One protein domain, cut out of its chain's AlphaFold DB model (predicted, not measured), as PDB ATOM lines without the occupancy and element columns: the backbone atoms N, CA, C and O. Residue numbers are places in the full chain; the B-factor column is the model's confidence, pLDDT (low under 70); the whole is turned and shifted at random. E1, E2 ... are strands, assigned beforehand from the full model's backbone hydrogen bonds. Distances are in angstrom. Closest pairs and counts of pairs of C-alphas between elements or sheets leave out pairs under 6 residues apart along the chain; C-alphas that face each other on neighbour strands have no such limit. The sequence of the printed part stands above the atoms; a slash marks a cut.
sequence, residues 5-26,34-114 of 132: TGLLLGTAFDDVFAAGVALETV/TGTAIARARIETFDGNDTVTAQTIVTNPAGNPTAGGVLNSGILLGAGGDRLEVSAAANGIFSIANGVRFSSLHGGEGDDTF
ATOM      1  N   THR A   5     -49.273 -18.447  23.764       93.31
ATOM      2  CA  THR A   5     -50.557 -18.868  23.172       93.31
ATOM      3  C   THR A   5     -51.581 -17.738  23.258       93.31
ATOM      4  O   THR A   5     -51.502 -16.928  24.179       93.31
ATOM      5  N   GLY A   6     -52.605 -17.757  22.402       94.25
ATOM      6  CA  GLY A   6     -53.731 -16.816  22.479       94.25
ATOM      7  C   GLY A   6     -53.584 -15.601  21.562       94.25
ATOM      8  O   GLY A   6     -52.848 -15.647  20.583       94.25
ATOM      9  N   LEU A   7     -54.334 -14.536  21.845       95.56
ATOM     10  CA  LEU A   7     -54.296 -13.288  21.079       95.56
ATOM     11  C   LEU A   7     -53.392 -12.277  21.787       95.56
ATOM     12  O   LEU A   7     -53.621 -11.975  22.958       95.56
ATOM     13  N   LEU A   8     -52.406 -11.749  21.072       93.00
ATOM     14  CA  LEU A   8     -51.582 -10.627  21.498       93.00
ATOM     15  C   LEU A   8     -51.799  -9.479  20.519       93.00
ATOM     16  O   LEU A   8     -51.676  -9.669  19.311       93.00
ATOM     17  N   LEU A   9     -52.158  -8.319  21.061       95.00
ATOM     18  CA  LEU A   9     -52.422  -7.103  20.304       95.00
ATOM     19  C   LEU A   9     -51.406  -6.045  20.717       95.00
ATOM     20  O   LEU A   9     -51.225  -5.809  21.914       95.00
ATOM     21  N   GLY A  10     -50.769  -5.462  19.720       91.50
ATOM     22  CA  GLY A  10     -49.841  -4.359  19.824       91.50
ATOM     23  C   GLY A  10     -50.535  -3.009  19.922       91.50
ATOM     24  O   GLY A  10     -51.727  -2.907  20.243       91.50
ATOM     25  N   THR A  11     -49.771  -1.964  19.654       94.94
ATOM     26  CA  THR A  11     -50.157  -0.565  19.780       94.94
ATOM     27  C   THR A  11     -49.788   0.211  18.515       94.94
ATOM     28  O   THR A  11     -49.448  -0.362  17.500       94.94
ATOM     29  N   ALA A  12     -49.924   1.535  18.525       93.81
ATOM     30  CA  ALA A  12     -49.493   2.366  17.393       93.81
ATOM     31  C   ALA A  12     -48.004   2.770  17.492       93.81
ATOM     32  O   ALA A  12     -47.613   3.828  16.995       93.81
ATOM     33  N   PHE A  13     -47.218   2.012  18.253       96.62
ATOM     34  CA  PHE A  13     -45.812   2.261  18.541       96.62
ATOM     35  C   PHE A  13     -45.045   0.945  18.464       96.62
ATOM     36  O   PHE A  13     -45.642  -0.106  18.651       96.62
ATOM     37  N   ASP A  14     -43.720   1.047  18.354       98.00
ATOM     38  CA  ASP A  14     -42.794  -0.084  18.393       98.00
ATOM     39  C   ASP A  14     -43.106  -1.065  19.545       98.00
ATOM     40  O   ASP A  14     -42.889  -0.772  20.732       98.00
ATOM     41  N   ASP A  15     -43.569  -2.257  19.184       97.56
ATOM     42  CA  ASP A  15     -43.907  -3.344  20.089       97.56
ATOM     43  C   ASP A  15     -42.832  -4.432  20.117       97.56
ATOM     44  O   ASP A  15     -42.111  -4.701  19.153       97.56
ATOM     45  N   VAL A  16     -42.751  -5.133  21.254       96.88
ATOM     46  CA  VAL A  16     -41.853  -6.280  21.418       96.88
ATOM     47  C   VAL A  16     -42.599  -7.474  22.000       96.88
ATOM     48  O   VAL A  16     -43.016  -7.466  23.160       96.88
ATOM     49  N   PHE A  17     -42.675  -8.555  21.225       96.19
ATOM     50  CA  PHE A  17     -43.179  -9.850  21.676       96.19
ATOM     51  C   PHE A  17     -42.069 -10.899  21.643       96.19
ATOM     52  O   PHE A  17     -41.543 -11.236  20.587       96.19
ATOM     53  N   ALA A  18     -41.732 -11.471  22.800       95.44
ATOM     54  CA  ALA A  18     -40.692 -12.488  22.905       95.44
ATOM     55  C   ALA A  18     -41.217 -13.763  23.573       95.44
ATOM     56  O   ALA A  18     -41.799 -13.728  24.657       95.44
ATOM     57  N   ALA A  19     -40.961 -14.904  22.938       96.81
ATOM     58  CA  ALA A  19     -41.247 -16.225  23.468       96.81
ATOM     59  C   ALA A  19     -39.987 -17.095  23.404       96.81
ATOM     60  O   ALA A  19     -39.396 -17.289  22.340       96.81
ATOM     61  N   GLY A  20     -39.586 -17.628  24.557       95.88
ATOM     62  CA  GLY A  20     -38.397 -18.457  24.714       95.88
ATOM     63  C   GLY A  20     -38.733 -19.790  25.369       95.88
ATOM     64  O   GLY A  20     -39.437 -19.834  26.378       95.88
ATOM     65  N   VAL A  21     -38.212 -20.879  24.812       97.00
ATOM     66  CA  VAL A  21     -38.332 -22.229  25.366       97.00
ATOM     67  C   VAL A  21     -36.971 -22.892  25.359       97.00
ATOM     68  O   VAL A  21     -36.361 -23.057  24.309       97.00
ATOM     69  N   ALA A  22     -36.509 -23.309  26.529       96.50
ATOM     70  CA  ALA A  22     -35.334 -24.152  26.678       96.50
ATOM     71  C   ALA A  22     -35.739 -25.380  27.492       96.50
ATOM     72  O   ALA A  22     -36.255 -25.241  28.601       96.50
ATOM     73  N   LEU A  23     -35.567 -26.568  26.918       94.88
ATOM     74  CA  LEU A  23     -35.858 -27.842  27.566       94.88
ATOM     75  C   LEU A  23     -34.635 -28.745  27.461       94.88
ATOM     76  O   LEU A  23     -34.071 -28.907  26.380       94.88
ATOM     77  N   GLU A  24     -34.263 -29.352  28.579       94.12
ATOM     78  CA  GLU A  24     -33.193 -30.337  28.655       94.12
ATOM     79  C   GLU A  24     -33.709 -31.561  29.409       94.12
ATOM     80  O   GLU A  24     -34.169 -31.456  30.546       94.12
ATOM     81  N   THR A  25     -33.647 -32.712  28.748       90.31
ATOM     82  CA  THR A  25     -34.037 -34.006  29.298       90.31
ATOM     83  C   THR A  25     -32.783 -34.850  29.471       90.31
ATOM     84  O   THR A  25     -32.043 -35.073  28.514       90.31
ATOM     85  N   VAL A  26     -32.550 -35.315  30.700       81.69
ATOM     86  CA  VAL A  26     -31.383 -36.139  31.073       81.69
ATOM     87  C   VAL A  26     -31.800 -37.571  31.445       81.69
ATOM     88  O   VAL A  26     -30.953 -38.444  31.605       81.69
ATOM     89  N   THR A  34     -40.666 -32.332  23.463       95.62
ATOM     90  CA  THR A  34     -41.159 -31.309  22.535       95.62
ATOM     91  C   THR A  34     -41.209 -29.945  23.204       95.62
ATOM     92  O   THR A  34     -41.710 -29.809  24.320       95.62
ATOM     93  N   GLY A  35     -40.723 -28.928  22.500       96.69
ATOM     94  CA  GLY A  35     -40.839 -27.526  22.885       96.69
ATOM     95  C   GLY A  35     -41.288 -26.682  21.702       96.69
ATOM     96  O   GLY A  35     -40.855 -26.928  20.576       96.69
ATOM     97  N   THR A  36     -42.137 -25.687  21.966       97.81
ATOM     98  CA  THR A  36     -42.557 -24.705  20.964       97.81
ATOM     99  C   THR A  36     -42.644 -23.313  21.577       97.81
ATOM    100  O   THR A  36     -43.358 -23.149  22.565       97.81
ATOM    101  N   ALA A  37     -41.982 -22.314  20.987       97.94
ATOM    102  CA  ALA A  37     -42.014 -20.942  21.498       97.94
ATOM    103  C   ALA A  37     -43.387 -20.282  21.336       97.94
ATOM    104  O   ALA A  37     -43.969 -19.846  22.327       97.94
ATOM    105  N   ILE A  38     -43.931 -20.242  20.118       98.19
ATOM    106  CA  ILE A  38     -45.239 -19.641  19.825       98.19
ATOM    107  C   ILE A  38     -46.154 -20.710  19.233       98.19
ATOM    108  O   ILE A  38     -45.851 -21.292  18.190       98.19
ATOM    109  N   ALA A  39     -47.279 -20.987  19.892       97.56
ATOM    110  CA  ALA A  39     -48.203 -22.037  19.484       97.56
ATOM    111  C   ALA A  39     -49.657 -21.588  19.598       97.56
ATOM    112  O   ALA A  39     -50.082 -21.142  20.660       97.56
ATOM    113  N   ARG A  40     -50.462 -21.811  18.549       97.19
ATOM    114  CA  ARG A  40     -51.902 -21.477  18.560       97.19
ATOM    115  C   ARG A  40     -52.133 -20.025  18.995       97.19
ATOM    116  O   ARG A  40     -52.968 -19.753  19.862       97.19
ATOM    117  N   ALA A  41     -51.329 -19.120  18.446       97.31
ATOM    118  CA  ALA A  41     -51.378 -17.708  18.769       97.31
ATOM    119  C   ALA A  41     -51.743 -16.863  17.546       97.31
ATOM    120  O   ALA A  41     -51.483 -17.249  16.406       97.31
ATOM    121  N   ARG A  42     -52.326 -15.695  17.798       97.94
ATOM    122  CA  ARG A  42     -52.420 -14.602  16.835       97.94
ATOM    123  C   ARG A  42     -51.706 -13.402  17.444       97.94
ATOM    124  O   ARG A  42     -52.059 -13.005  18.548       97.94
ATOM    125  N   ILE A  43     -50.700 -12.888  16.754       98.00
ATOM    126  CA  ILE A  43     -49.949 -11.693  17.142       98.00
ATOM    127  C   ILE A  43     -50.219 -10.642  16.076       98.00
ATOM    128  O   ILE A  43     -50.042 -10.941  14.897       98.00
ATOM    129  N   GLU A  44     -50.667  -9.463  16.490       97.88
ATOM    130  CA  GLU A  44     -50.868  -8.300  15.618       97.88
ATOM    131  C   GLU A  44     -50.168  -7.107  16.255       97.88
ATOM    132  O   GLU A  44     -50.555  -6.780  17.373       97.88
ATOM    133  N   THR A  45     -49.147  -6.512  15.629       96.56
ATOM    134  CA  THR A  45     -48.385  -5.404  16.247       96.56
ATOM    135  C   THR A  45     -48.875  -4.010  15.813       96.56
ATOM    136  O   THR A  45     -48.935  -3.127  16.648       96.56
ATOM    137  N   PHE A  46     -49.488  -3.880  14.631       96.00
ATOM    138  CA  PHE A  46     -50.088  -2.644  14.088       96.00
ATOM    139  C   PHE A  46     -49.067  -1.647  13.527       96.00
ATOM    140  O   PHE A  46     -48.510  -1.944  12.485       96.00
ATOM    141  N   ASP A  47     -48.921  -0.441  14.079       97.12
ATOM    142  CA  ASP A  47     -48.025   0.576  13.510       97.12
ATOM    143  C   ASP A  47     -46.777   0.678  14.393       97.12
ATOM    144  O   ASP A  47     -46.907   0.723  15.613       97.12
ATOM    145  N   GLY A  48     -45.597   0.848  13.803       97.88
ATOM    146  CA  GLY A  48     -44.336   0.924  14.547       97.88
ATOM    147  C   GLY A  48     -43.263   0.058  13.901       97.88
ATOM    148  O   GLY A  48     -43.538  -0.646  12.948       97.88
ATOM    149  N   ASN A  49     -42.016   0.137  14.368       98.44
ATOM    150  CA  ASN A  49     -40.997  -0.845  13.985       98.44
ATOM    151  C   ASN A  49     -40.989  -1.968  15.019       98.44
ATOM    152  O   ASN A  49     -40.330  -1.877  16.061       98.44
ATOM    153  N   ASP A  50     -41.715  -3.034  14.722       98.50
ATOM    154  CA  ASP A  50     -42.043  -4.054  15.699       98.50
ATOM    155  C   ASP A  50     -41.045  -5.204  15.696       98.50
ATOM    156  O   ASP A  50     -40.401  -5.535  14.697       98.50
ATOM    157  N   THR A  51     -40.896  -5.860  16.846       98.44
ATOM    158  CA  THR A  51     -40.048  -7.045  16.972       98.44
ATOM    159  C   THR A  51     -40.797  -8.212  17.589       98.44
ATOM    160  O   THR A  51     -41.209  -8.189  18.749       98.44
ATOM    161  N   VAL A  52     -40.871  -9.312  16.843       98.44
ATOM    162  CA  VAL A  52     -41.359 -10.596  17.343       98.44
ATOM    163  C   VAL A  52     -40.208 -11.596  17.360       98.44
ATOM    164  O   VAL A  52     -39.511 -11.787  16.367       98.44
ATOM    165  N   THR A  53     -39.983 -12.252  18.497       98.31
ATOM    166  CA  THR A  53     -38.918 -13.247  18.668       98.31
ATOM    167  C   THR A  53     -39.478 -14.561  19.200       98.31
ATOM    168  O   THR A  53     -40.137 -14.599  20.238       98.31
ATOM    169  N   ALA A  54     -39.172 -15.661  18.516       98.38
ATOM    170  CA  ALA A  54     -39.532 -17.020  18.900       98.38
ATOM    171  C   ALA A  54     -38.279 -17.899  18.941       98.38
ATOM    172  O   ALA A  54     -37.731 -18.268  17.902       98.38
ATOM    173  N   GLN A  55     -37.819 -18.253  20.137       98.25
ATOM    174  CA  GLN A  55     -36.610 -19.054  20.326       98.25
ATOM    175  C   GLN A  55     -36.926 -20.351  21.054       98.25
ATOM    176  O   GLN A  55     -37.543 -20.354  22.114       98.25
ATOM    177  N   THR A  56     -36.502 -21.475  20.487       98.38
ATOM    178  CA  THR A  56     -36.691 -22.795  21.082       98.38
ATOM    179  C   THR A  56     -35.418 -23.618  20.997       98.38
ATOM    180  O   THR A  56     -34.858 -23.792  19.918       98.38
ATOM    181  N   ILE A  57     -34.993 -24.168  22.129       97.62
ATOM    182  CA  ILE A  57     -33.903 -25.131  22.241       97.62
ATOM    183  C   ILE A  57     -34.439 -26.344  22.999       97.62
ATOM    184  O   ILE A  57     -34.950 -26.212  24.110       97.62
ATOM    185  N   VAL A  58     -34.332 -27.524  22.397       96.94
ATOM    186  CA  VAL A  58     -34.735 -28.784  23.021       96.94
ATOM    187  C   VAL A  58     -33.591 -29.776  22.922       96.94
ATOM    188  O   VAL A  58     -33.159 -30.136  21.828       96.94
ATOM    189  N   THR A  59     -33.117 -30.241  24.068       95.69
ATOM    190  CA  THR A  59     -32.024 -31.202  24.170       95.69
ATOM    191  C   THR A  59     -32.532 -32.460  24.855       95.69
ATOM    192  O   THR A  59     -33.021 -32.407  25.979       95.69
ATOM    193  N   ASN A  60     -32.427 -33.591  24.167       93.88
ATOM    194  CA  ASN A  60     -32.661 -34.915  24.723       93.88
ATOM    195  C   ASN A  60     -31.629 -35.872  24.101       93.88
ATOM    196  O   ASN A  60     -31.889 -36.443  23.039       93.88
ATOM    197  N   PRO A  61     -30.442 -36.023  24.719       91.31
ATOM    198  CA  PRO A  61     -29.332 -36.780  24.142       91.31
ATOM    199  C   PRO A  61     -29.641 -38.266  23.925       91.31
ATOM    200  O   PRO A  61     -29.061 -38.877  23.030       91.31
ATOM    201  N   ALA A  62     -30.536 -38.834  24.740       90.19
ATOM    202  CA  ALA A  62     -30.933 -40.240  24.691       90.19
ATOM    203  C   ALA A  62     -32.227 -40.485  23.890       90.19
ATOM    204  O   ALA A  62     -32.603 -41.636  23.682       90.19
ATOM    205  N   GLY A  63     -32.900 -39.424  23.437       91.94
ATOM    206  CA  GLY A  63     -34.212 -39.498  22.804       91.94
ATOM    207  C   GLY A  63     -34.331 -38.672  21.527       91.94
ATOM    208  O   GLY A  63     -33.348 -38.357  20.852       91.94
ATOM    209  N   ASN A  64     -35.573 -38.328  21.200       93.88
ATOM    210  CA  ASN A  64     -35.997 -37.727  19.945       93.88
ATOM    211  C   ASN A  64     -36.611 -36.344  20.212       93.88
ATOM    212  O   ASN A  64     -37.817 -36.203  20.435       93.88
ATOM    213  N   PRO A  65     -35.799 -35.283  20.279       96.12
ATOM    214  CA  PRO A  65     -36.316 -33.961  20.566       96.12
ATOM    215  C   PRO A  65     -36.962 -33.326  19.334       96.12
ATOM    216  O   PRO A  65     -36.425 -33.372  18.226       96.12
ATOM    217  N   THR A  66     -38.075 -32.636  19.563       96.94
ATOM    218  CA  THR A  66     -38.738 -31.769  18.590       96.94
ATOM    219  C   THR A  66     -38.740 -30.321  19.081       96.94
ATOM    220  O   THR A  66     -39.320 -30.006  20.119       96.94
ATOM    221  N   ALA A  67     -38.134 -29.419  18.313       97.88
ATOM    222  CA  ALA A  67     -38.132 -27.980  18.565       97.88
ATOM    223  C   ALA A  67     -38.975 -27.241  17.516       97.88
ATOM    224  O   ALA A  67     -38.767 -27.409  16.312       97.88
ATOM    225  N   GLY A  68     -39.912 -26.406  17.958       98.00
ATOM    226  CA  GLY A  68     -40.733 -25.545  17.107       98.00
ATOM    227  C   GLY A  68     -40.552 -24.066  17.439       98.00
ATOM    228  O   GLY A  68     -40.703 -23.672  18.584       98.00
ATOM    229  N   GLY A  69     -40.289 -23.215  16.454       98.12
ATOM    230  CA  GLY A  69     -40.327 -21.766  16.660       98.12
ATOM    231  C   GLY A  69     -41.769 -21.259  16.737       98.12
ATOM    232  O   GLY A  69     -42.248 -20.874  17.803       98.12
ATOM    233  N   VAL A  70     -42.482 -21.322  15.611       98.44
ATOM    234  CA  VAL A  70     -43.877 -20.880  15.460       98.44
ATOM    235  C   VAL A  70     -44.728 -22.009  14.871       98.44
ATOM    236  O   VAL A  70     -44.415 -22.543  13.804       98.44
ATOM    237  N   LEU A  71     -45.811 -22.381  15.556       98.19
ATOM    238  CA  LEU A  71     -46.689 -23.492  15.180       98.19
ATOM    239  C   LEU A  71     -48.166 -23.093  15.221       98.19
ATOM    240  O   LEU A  71     -48.644 -22.600  16.244       98.19
ATOM    241  N   ASN A  72     -48.925 -23.400  14.164       98.06
ATOM    242  CA  ASN A  72     -50.374 -23.149  14.106       98.06
ATOM    243  C   ASN A  72     -50.748 -21.712  14.513       98.06
ATOM    244  O   ASN A  72     -51.657 -21.528  15.320       98.06
ATOM    245  N   SER A  73     -49.992 -20.715  14.052       98.50
ATOM    246  CA  SER A  73     -50.129 -19.328  14.512       98.50
ATOM    247  C   SER A  73     -50.208 -18.336  13.352       98.50
ATOM    248  O   SER A  73     -49.749 -18.617  12.246       98.50
ATOM    249  N   GLY A  74     -50.790 -17.168  13.614       98.44
ATOM    250  CA  GLY A  74     -50.750 -16.011  12.723       98.44
ATOM    251  C   GLY A  74     -49.914 -14.898  13.342       98.44
ATOM    252  O   GLY A  74     -50.126 -14.565  14.504       98.44
ATOM    253  N   ILE A  75     -48.971 -14.338  12.590       98.50
ATOM    254  CA  ILE A  75     -48.201 -13.154  12.993       98.50
ATOM    255  C   ILE A  75     -48.406 -12.096  11.911       98.50
ATOM    256  O   ILE A  75     -48.125 -12.366  10.742       98.50
ATOM    257  N   LEU A  76     -48.938 -10.945  12.305       98.31
ATOM    258  CA  LEU A  76     -49.199  -9.781  11.468       98.31
ATOM    259  C   LEU A  76     -48.450  -8.605  12.090       98.31
ATOM    260  O   LEU A  76     -48.730  -8.278  13.239       98.31
ATOM    261  N   LEU A  77     -47.485  -8.025  11.380       98.12
ATOM    262  CA  LEU A  77     -46.652  -6.973  11.960       98.12
ATOM    263  C   LEU A  77     -47.274  -5.581  11.711       98.12
ATOM    264  O   LEU A  77     -47.591  -4.866  12.644       98.12
ATOM    265  N   GLY A  78     -47.770  -5.326  10.506       97.19
ATOM    266  CA  GLY A  78     -48.532  -4.123  10.188       97.19
ATOM    267  C   GLY A  78     -47.666  -3.108   9.452       97.19
ATOM    268  O   GLY A  78     -47.151  -3.453   8.397       97.19
ATOM    269  N   ALA A  79     -47.627  -1.849   9.872       97.88
ATOM    270  CA  ALA A  79     -46.919  -0.792   9.159       97.88
ATOM    271  C   ALA A  79     -45.617  -0.394   9.867       97.88
ATOM    272  O   ALA A  79     -45.663   0.138  10.973       97.88
ATOM    273  N   GLY A  80     -44.486  -0.505   9.168       98.12
ATOM    274  CA  GLY A  80     -43.169  -0.133   9.677       98.12
ATOM    275  C   GLY A  80     -42.034  -0.949   9.068       98.12
ATOM    276  O   GLY A  80     -42.173  -1.563   8.017       98.12
ATOM    277  N   GLY A  81     -40.851  -0.876   9.673       98.38
ATOM    278  CA  GLY A  81     -39.712  -1.729   9.334       98.38
ATOM    279  C   GLY A  81     -39.600  -2.873  10.331       98.38
ATOM    280  O   GLY A  81     -38.767  -2.807  11.242       98.38
ATOM    281  N   ASP A  82     -40.434  -3.900  10.178       98.75
ATOM    282  CA  ASP A  82     -40.627  -4.889  11.232       98.75
ATOM    283  C   ASP A  82     -39.608  -6.024  11.191       98.75
ATOM    284  O   ASP A  82     -38.976  -6.343  10.174       98.75
ATOM    285  N   ARG A  83     -39.448  -6.697  12.333       98.75
ATOM    286  CA  ARG A  83     -38.514  -7.806  12.485       98.75
ATOM    287  C   ARG A  83     -39.157  -9.010  13.153       98.75
ATOM    288  O   ARG A  83     -39.491  -8.995  14.335       98.75
ATOM    289  N   LEU A  84     -39.201 -10.124  12.426       98.62
ATOM    290  CA  LEU A  84     -39.491 -11.436  12.996       98.62
ATOM    291  C   LEU A  84     -38.223 -12.291  13.038       98.62
ATOM    292  O   LEU A  84     -37.648 -12.634  12.000       98.62
ATOM    293  N   GLU A  85     -37.838 -12.717  14.238       98.75
ATOM    294  CA  GLU A  85     -36.774 -13.691  14.459       98.75
ATOM    295  C   GLU A  85     -37.328 -15.008  14.997       98.75
ATOM    296  O   GLU A  85     -37.937 -15.070  16.064       98.75
ATOM    297  N   VAL A  86     -37.069 -16.096  14.281       98.75
ATOM    298  CA  VAL A  86     -37.476 -17.444  14.670       98.75
ATOM    299  C   VAL A  86     -36.265 -18.362  14.657       98.75
ATOM    300  O   VAL A  86     -35.616 -18.538  13.627       98.75
ATOM    301  N   SER A  87     -35.977 -18.992  15.792       98.44
ATOM    302  CA  SER A  87     -34.889 -19.956  15.938       98.44
ATOM    303  C   SER A  87     -35.380 -21.204  16.657       98.44
ATOM    304  O   SER A  87     -35.912 -21.124  17.763       98.44
ATOM    305  N   ALA A  88     -35.190 -22.366  16.039       98.38
ATOM    306  CA  ALA A  88     -35.492 -23.660  16.634       98.38
ATOM    307  C   ALA A  88     -34.273 -24.582  16.547       98.38
ATOM    308  O   ALA A  88     -33.737 -24.803  15.459       98.38
ATOM    309  N   ALA A  89     -33.854 -25.145  17.677       98.38
ATOM    310  CA  ALA A  89     -32.746 -26.085  17.768       98.38
ATOM    311  C   ALA A  89     -33.155 -27.349  18.532       98.38
ATOM    312  O   ALA A  89     -33.653 -27.257  19.653       98.38
ATOM    313  N   ALA A  90     -32.924 -28.518  17.938       97.56
ATOM    314  CA  ALA A  90     -33.185 -29.817  18.553       97.56
ATOM    315  C   ALA A  90     -31.905 -30.669  18.589       97.56
ATOM    316  O   ALA A  90     -31.269 -30.848  17.552       97.56
ATOM    317  N   ASN A  91     -31.537 -31.211  19.756       96.06
ATOM    318  CA  ASN A  91     -30.297 -31.974  19.978       96.06
ATOM    319  C   ASN A  91     -30.581 -33.357  20.588       96.06
ATOM    320  O   ASN A  91     -30.876 -33.442  21.780       96.06
ATOM    321  N   GLY A  92     -30.488 -34.434  19.804       94.00
ATOM    322  CA  GLY A  92     -30.770 -35.799  20.283       94.00
ATOM    323  C   GLY A  92     -30.487 -36.870  19.239       94.00
ATOM    324  O   GLY A  92     -29.844 -36.567  18.245       94.00
ATOM    325  N   ILE A  93     -30.932 -38.110  19.434       91.81
ATOM    326  CA  ILE A  93     -30.652 -39.228  18.511       91.81
ATOM    327  C   ILE A  93     -31.371 -39.016  17.171       91.81
ATOM    328  O   ILE A  93     -30.736 -39.028  16.116       91.81
ATOM    329  N   PHE A  94     -32.679 -38.746  17.215       90.69
ATOM    330  CA  PHE A  94     -33.469 -38.318  16.060       90.69
ATOM    331  C   PHE A  94     -34.126 -36.972  16.356       90.69
ATOM    332  O   PHE A  94     -35.128 -36.893  17.058       90.69
ATOM    333  N   SER A  95     -33.548 -35.892  15.838       94.81
ATOM    334  CA  SER A  95     -33.980 -34.533  16.158       94.81
ATOM    335  C   SER A  95     -34.757 -33.875  15.020       94.81
ATOM    336  O   SER A  95     -34.359 -33.904  13.852       94.81
ATOM    337  N   ILE A  96     -35.859 -33.212  15.367       96.56
ATOM    338  CA  ILE A  96     -36.695 -32.455  14.431       96.56
ATOM    339  C   ILE A  96     -36.727 -30.993  14.869       96.56
ATOM    340  O   ILE A  96     -37.173 -30.673  15.966       96.56
ATOM    341  N   ALA A  97     -36.321 -30.083  13.990       98.00
ATOM    342  CA  ALA A  97     -36.463 -28.650  14.205       98.00
ATOM    343  C   ALA A  97     -37.337 -28.032  13.114       98.00
ATOM    344  O   ALA A  97     -37.098 -28.223  11.924       98.00
ATOM    345  N   ASN A  98     -38.335 -27.254  13.524       98.00
ATOM    346  CA  ASN A  98     -39.172 -26.461  12.635       98.00
ATOM    347  C   ASN A  98     -39.067 -24.997  13.048       98.00
ATOM    348  O   ASN A  98     -39.398 -24.658  14.179       98.00
ATOM    349  N   GLY A  99     -38.659 -24.124  12.129       97.88
ATOM    350  CA  GLY A  99     -38.728 -22.684  12.362       97.88
ATOM    351  C   GLY A  99     -40.191 -22.254  12.426       97.88
ATOM    352  O   GLY A  99     -40.704 -21.927  13.490       97.88
ATOM    353  N   VAL A 100     -40.893 -22.355  11.297       98.19
ATOM    354  CA  VAL A 100     -42.304 -21.975  11.163       98.19
ATOM    355  C   VAL A 100     -43.068 -23.121  10.510       98.19
ATOM    356  O   VAL A 100     -42.656 -23.626   9.467       98.19
ATOM    357  N   ARG A 101     -44.173 -23.564  11.117       98.19
ATOM    358  CA  ARG A 101     -44.985 -24.681  10.609       98.19
ATOM    359  C   ARG A 101     -46.474 -24.401  10.771       98.19
ATOM    360  O   ARG A 101     -46.910 -23.957  11.832       98.19
ATOM    361  N   PHE A 102     -47.251 -24.676   9.722       98.25
ATOM    362  CA  PHE A 102     -48.707 -24.456   9.691       98.25
ATOM    363  C   PHE A 102     -49.117 -23.053  10.165       98.25
ATOM    364  O   PHE A 102     -50.082 -22.892  10.902       98.25
ATOM    365  N   SER A 103     -48.325 -22.048   9.810       98.44
ATOM    366  CA  SER A 103     -48.471 -20.687  10.315       98.44
ATOM    367  C   SER A 103     -48.430 -19.703   9.156       98.44
ATOM    368  O   SER A 103     -47.869 -20.012   8.104       98.44
ATOM    369  N   SER A 104     -49.016 -18.530   9.358       98.19
ATOM    370  CA  SER A 104     -48.995 -17.421   8.405       98.19
ATOM    371  C   SER A 104     -48.215 -16.259   8.998       98.19
ATOM    372  O   SER A 104     -48.466 -15.873  10.141       98.19
ATOM    373  N   LEU A 105     -47.302 -15.699   8.213       98.31
ATOM    374  CA  LEU A 105     -46.526 -14.519   8.567       98.31
ATOM    375  C   LEU A 105     -46.854 -13.420   7.561       98.31
ATOM    376  O   LEU A 105     -46.834 -13.679   6.357       98.31
ATOM    377  N   HIS A 106     -47.163 -12.228   8.049       98.25
ATOM    378  CA  HIS A 106     -47.402 -11.042   7.241       98.25
ATOM    379  C   HIS A 106     -46.590  -9.901   7.849       98.25
ATOM    380  O   HIS A 106     -46.748  -9.638   9.039       98.25
ATOM    381  N   GLY A 107     -45.695  -9.307   7.059       96.88
ATOM    382  CA  GLY A 107     -44.932  -8.124   7.464       96.88
ATOM    383  C   GLY A 107     -45.883  -6.946   7.459       96.88
ATOM    384  O   GLY A 107     -46.537  -6.702   8.455       96.88
ATOM    385  N   GLY A 108     -46.199  -6.463   6.270       97.31
ATOM    386  CA  GLY A 108     -47.310  -5.556   6.028       97.31
ATOM    387  C   GLY A 108     -46.814  -4.441   5.135       97.31
ATOM    388  O   GLY A 108     -46.281  -4.735   4.065       97.31
ATOM    389  N   GLU A 109     -47.018  -3.193   5.535       97.75
ATOM    390  CA  GLU A 109     -46.499  -2.044   4.796       97.75
ATOM    391  C   GLU A 109     -45.116  -1.658   5.329       97.75
ATOM    392  O   GLU A 109     -44.972  -1.391   6.514       97.75
ATOM    393  N   GLY A 110     -44.125  -1.526   4.443       98.00
ATOM    394  CA  GLY A 110     -42.763  -1.117   4.797       98.00
ATOM    395  C   GLY A 110     -41.706  -2.183   4.500       98.00
ATOM    396  O   GLY A 110     -41.938  -3.101   3.711       98.00
ATOM    397  N   ASP A 111     -40.504  -1.996   5.052       98.38
ATOM    398  CA  ASP A 111     -39.332  -2.834   4.770       98.38
ATOM    399  C   ASP A 111     -39.108  -3.852   5.899       98.38
ATOM    400  O   ASP A 111     -38.340  -3.619   6.836       98.38
ATOM    401  N   ASP A 112     -39.749  -5.014   5.779       98.56
ATOM    402  CA  ASP A 112     -39.738  -6.045   6.820       98.56
ATOM    403  C   ASP A 112     -38.606  -7.065   6.673       98.56
ATOM    404  O   ASP A 112     -38.200  -7.462   5.575       98.56
ATOM    405  N   THR A 113     -38.140  -7.593   7.805       98.69
ATOM    406  CA  THR A 113     -37.143  -8.666   7.849       98.69
ATOM    407  C   THR A 113     -37.642  -9.900   8.590       98.69
ATOM    408  O   THR A 113     -37.915  -9.882   9.790       98.69
ATOM    409  N   PHE A 114     -37.602 -11.038   7.894       98.44
ATOM    410  CA  PHE A 114     -37.874 -12.360   8.453       98.44
ATOM    411  C   PHE A 114     -36.592 -13.186   8.534       98.44
ATOM    412  O   PHE A 114     -36.022 -13.577   7.516       98.44
TER     413      PHE A 114
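What this domain is: This is residues 5 to 26 and 34 to 114 of the 132 residues of an uncharacterized protein of Thermoleptolyngbya sp. PKUAC-SCTA183 (UniProt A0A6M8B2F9). The chain is wound in stacked, flattened turns, a short solenoid whose two long sides are sheets face to face: a nearly flat one of E2, E4 and E7, and a larger, twisted one of E1, E3, E5, E6, E8 and E9. After E1, each turn runs out along the flat sheet and folds back along the other: E2 then E3, E4 then E5 and E6, E7 then E8 and E9. The printed part has 103 residues with nine named strands, E1 to E9 in order, and no named helix; its class is all strand. The smaller sheet has the order E2, E4, E7, all parallel, and the neighbour pairs of the larger, branched sheet are parallel too. The whole is compact, with a radius of gyration of the C-alphas of 14.5 A, and only just elongated, spanning 47 by 24 by 20 A.

How they stand to each other: Start in the larger sheet at E3, residues 34 to 47, which bends by 55 degrees at residue 41. On one side of it find E1, residues 5 to 11, with N 8 and O 42 2.8 A apart. On the other side are E5, residues 64 to 71, with N 37 and O 68 3.0 A apart, and E6, residues 74 to 79, with N 76 and O 43 2.8 A apart. E5 bends by 56 degrees at residue 68 and runs on into E6 at 39 degrees. E3 lies on one side of E5 and the edge strand E8, residues 96 to 101, on the other side, with N 98 and O 67 at 2.8 A; E3 lies on one side of E6 and the edge strand E9, residues 104 to 109, on the other side, with N 106 and O 75 at 2.9 A. The second sheet has E4, residues 51 to 60, as its inner strand, between E2, residues 16 to 24, and E7, residues 83 to 92. Look there at N 19 and O 53, 2.8 A, and at N 54 and O 85, 2.8 A. The two sheets form a sandwich, two sheets face to face, and the parts that face each other are 10.5 A apart centre to centre. Across it, the closest C-alphas of E5 and E7 are those of Gly 69 and Ala 88, 5.2 A apart. E1 and E8 are apart.

Where its parts are: Find C-alpha 5 at (-50.557, -18.868, 23.172), where E1 begins. E3 runs 33.8 A from C-alpha 34 at (-41.159, -31.309, 22.535). E7 measures 30.1 A, E4 29.9 A and E2 26.6 A. E9 ends at C-alpha 109, (-46.499, -2.044, 4.796); after it, residues 113 to 114 pair parallel with residues 83 to 84 of E7.

The domain as a whole: The two C-alphas farthest apart are those of Ala 12 and Ala 62, 47.0 A. Residues 27 to 33 are not printed, and C-alphas 26 and 34 are 13.8 A apart across this cut. The links printed whole are tight. The mean pLDDT of the printed part is 96.7, and no printed residue is under 70.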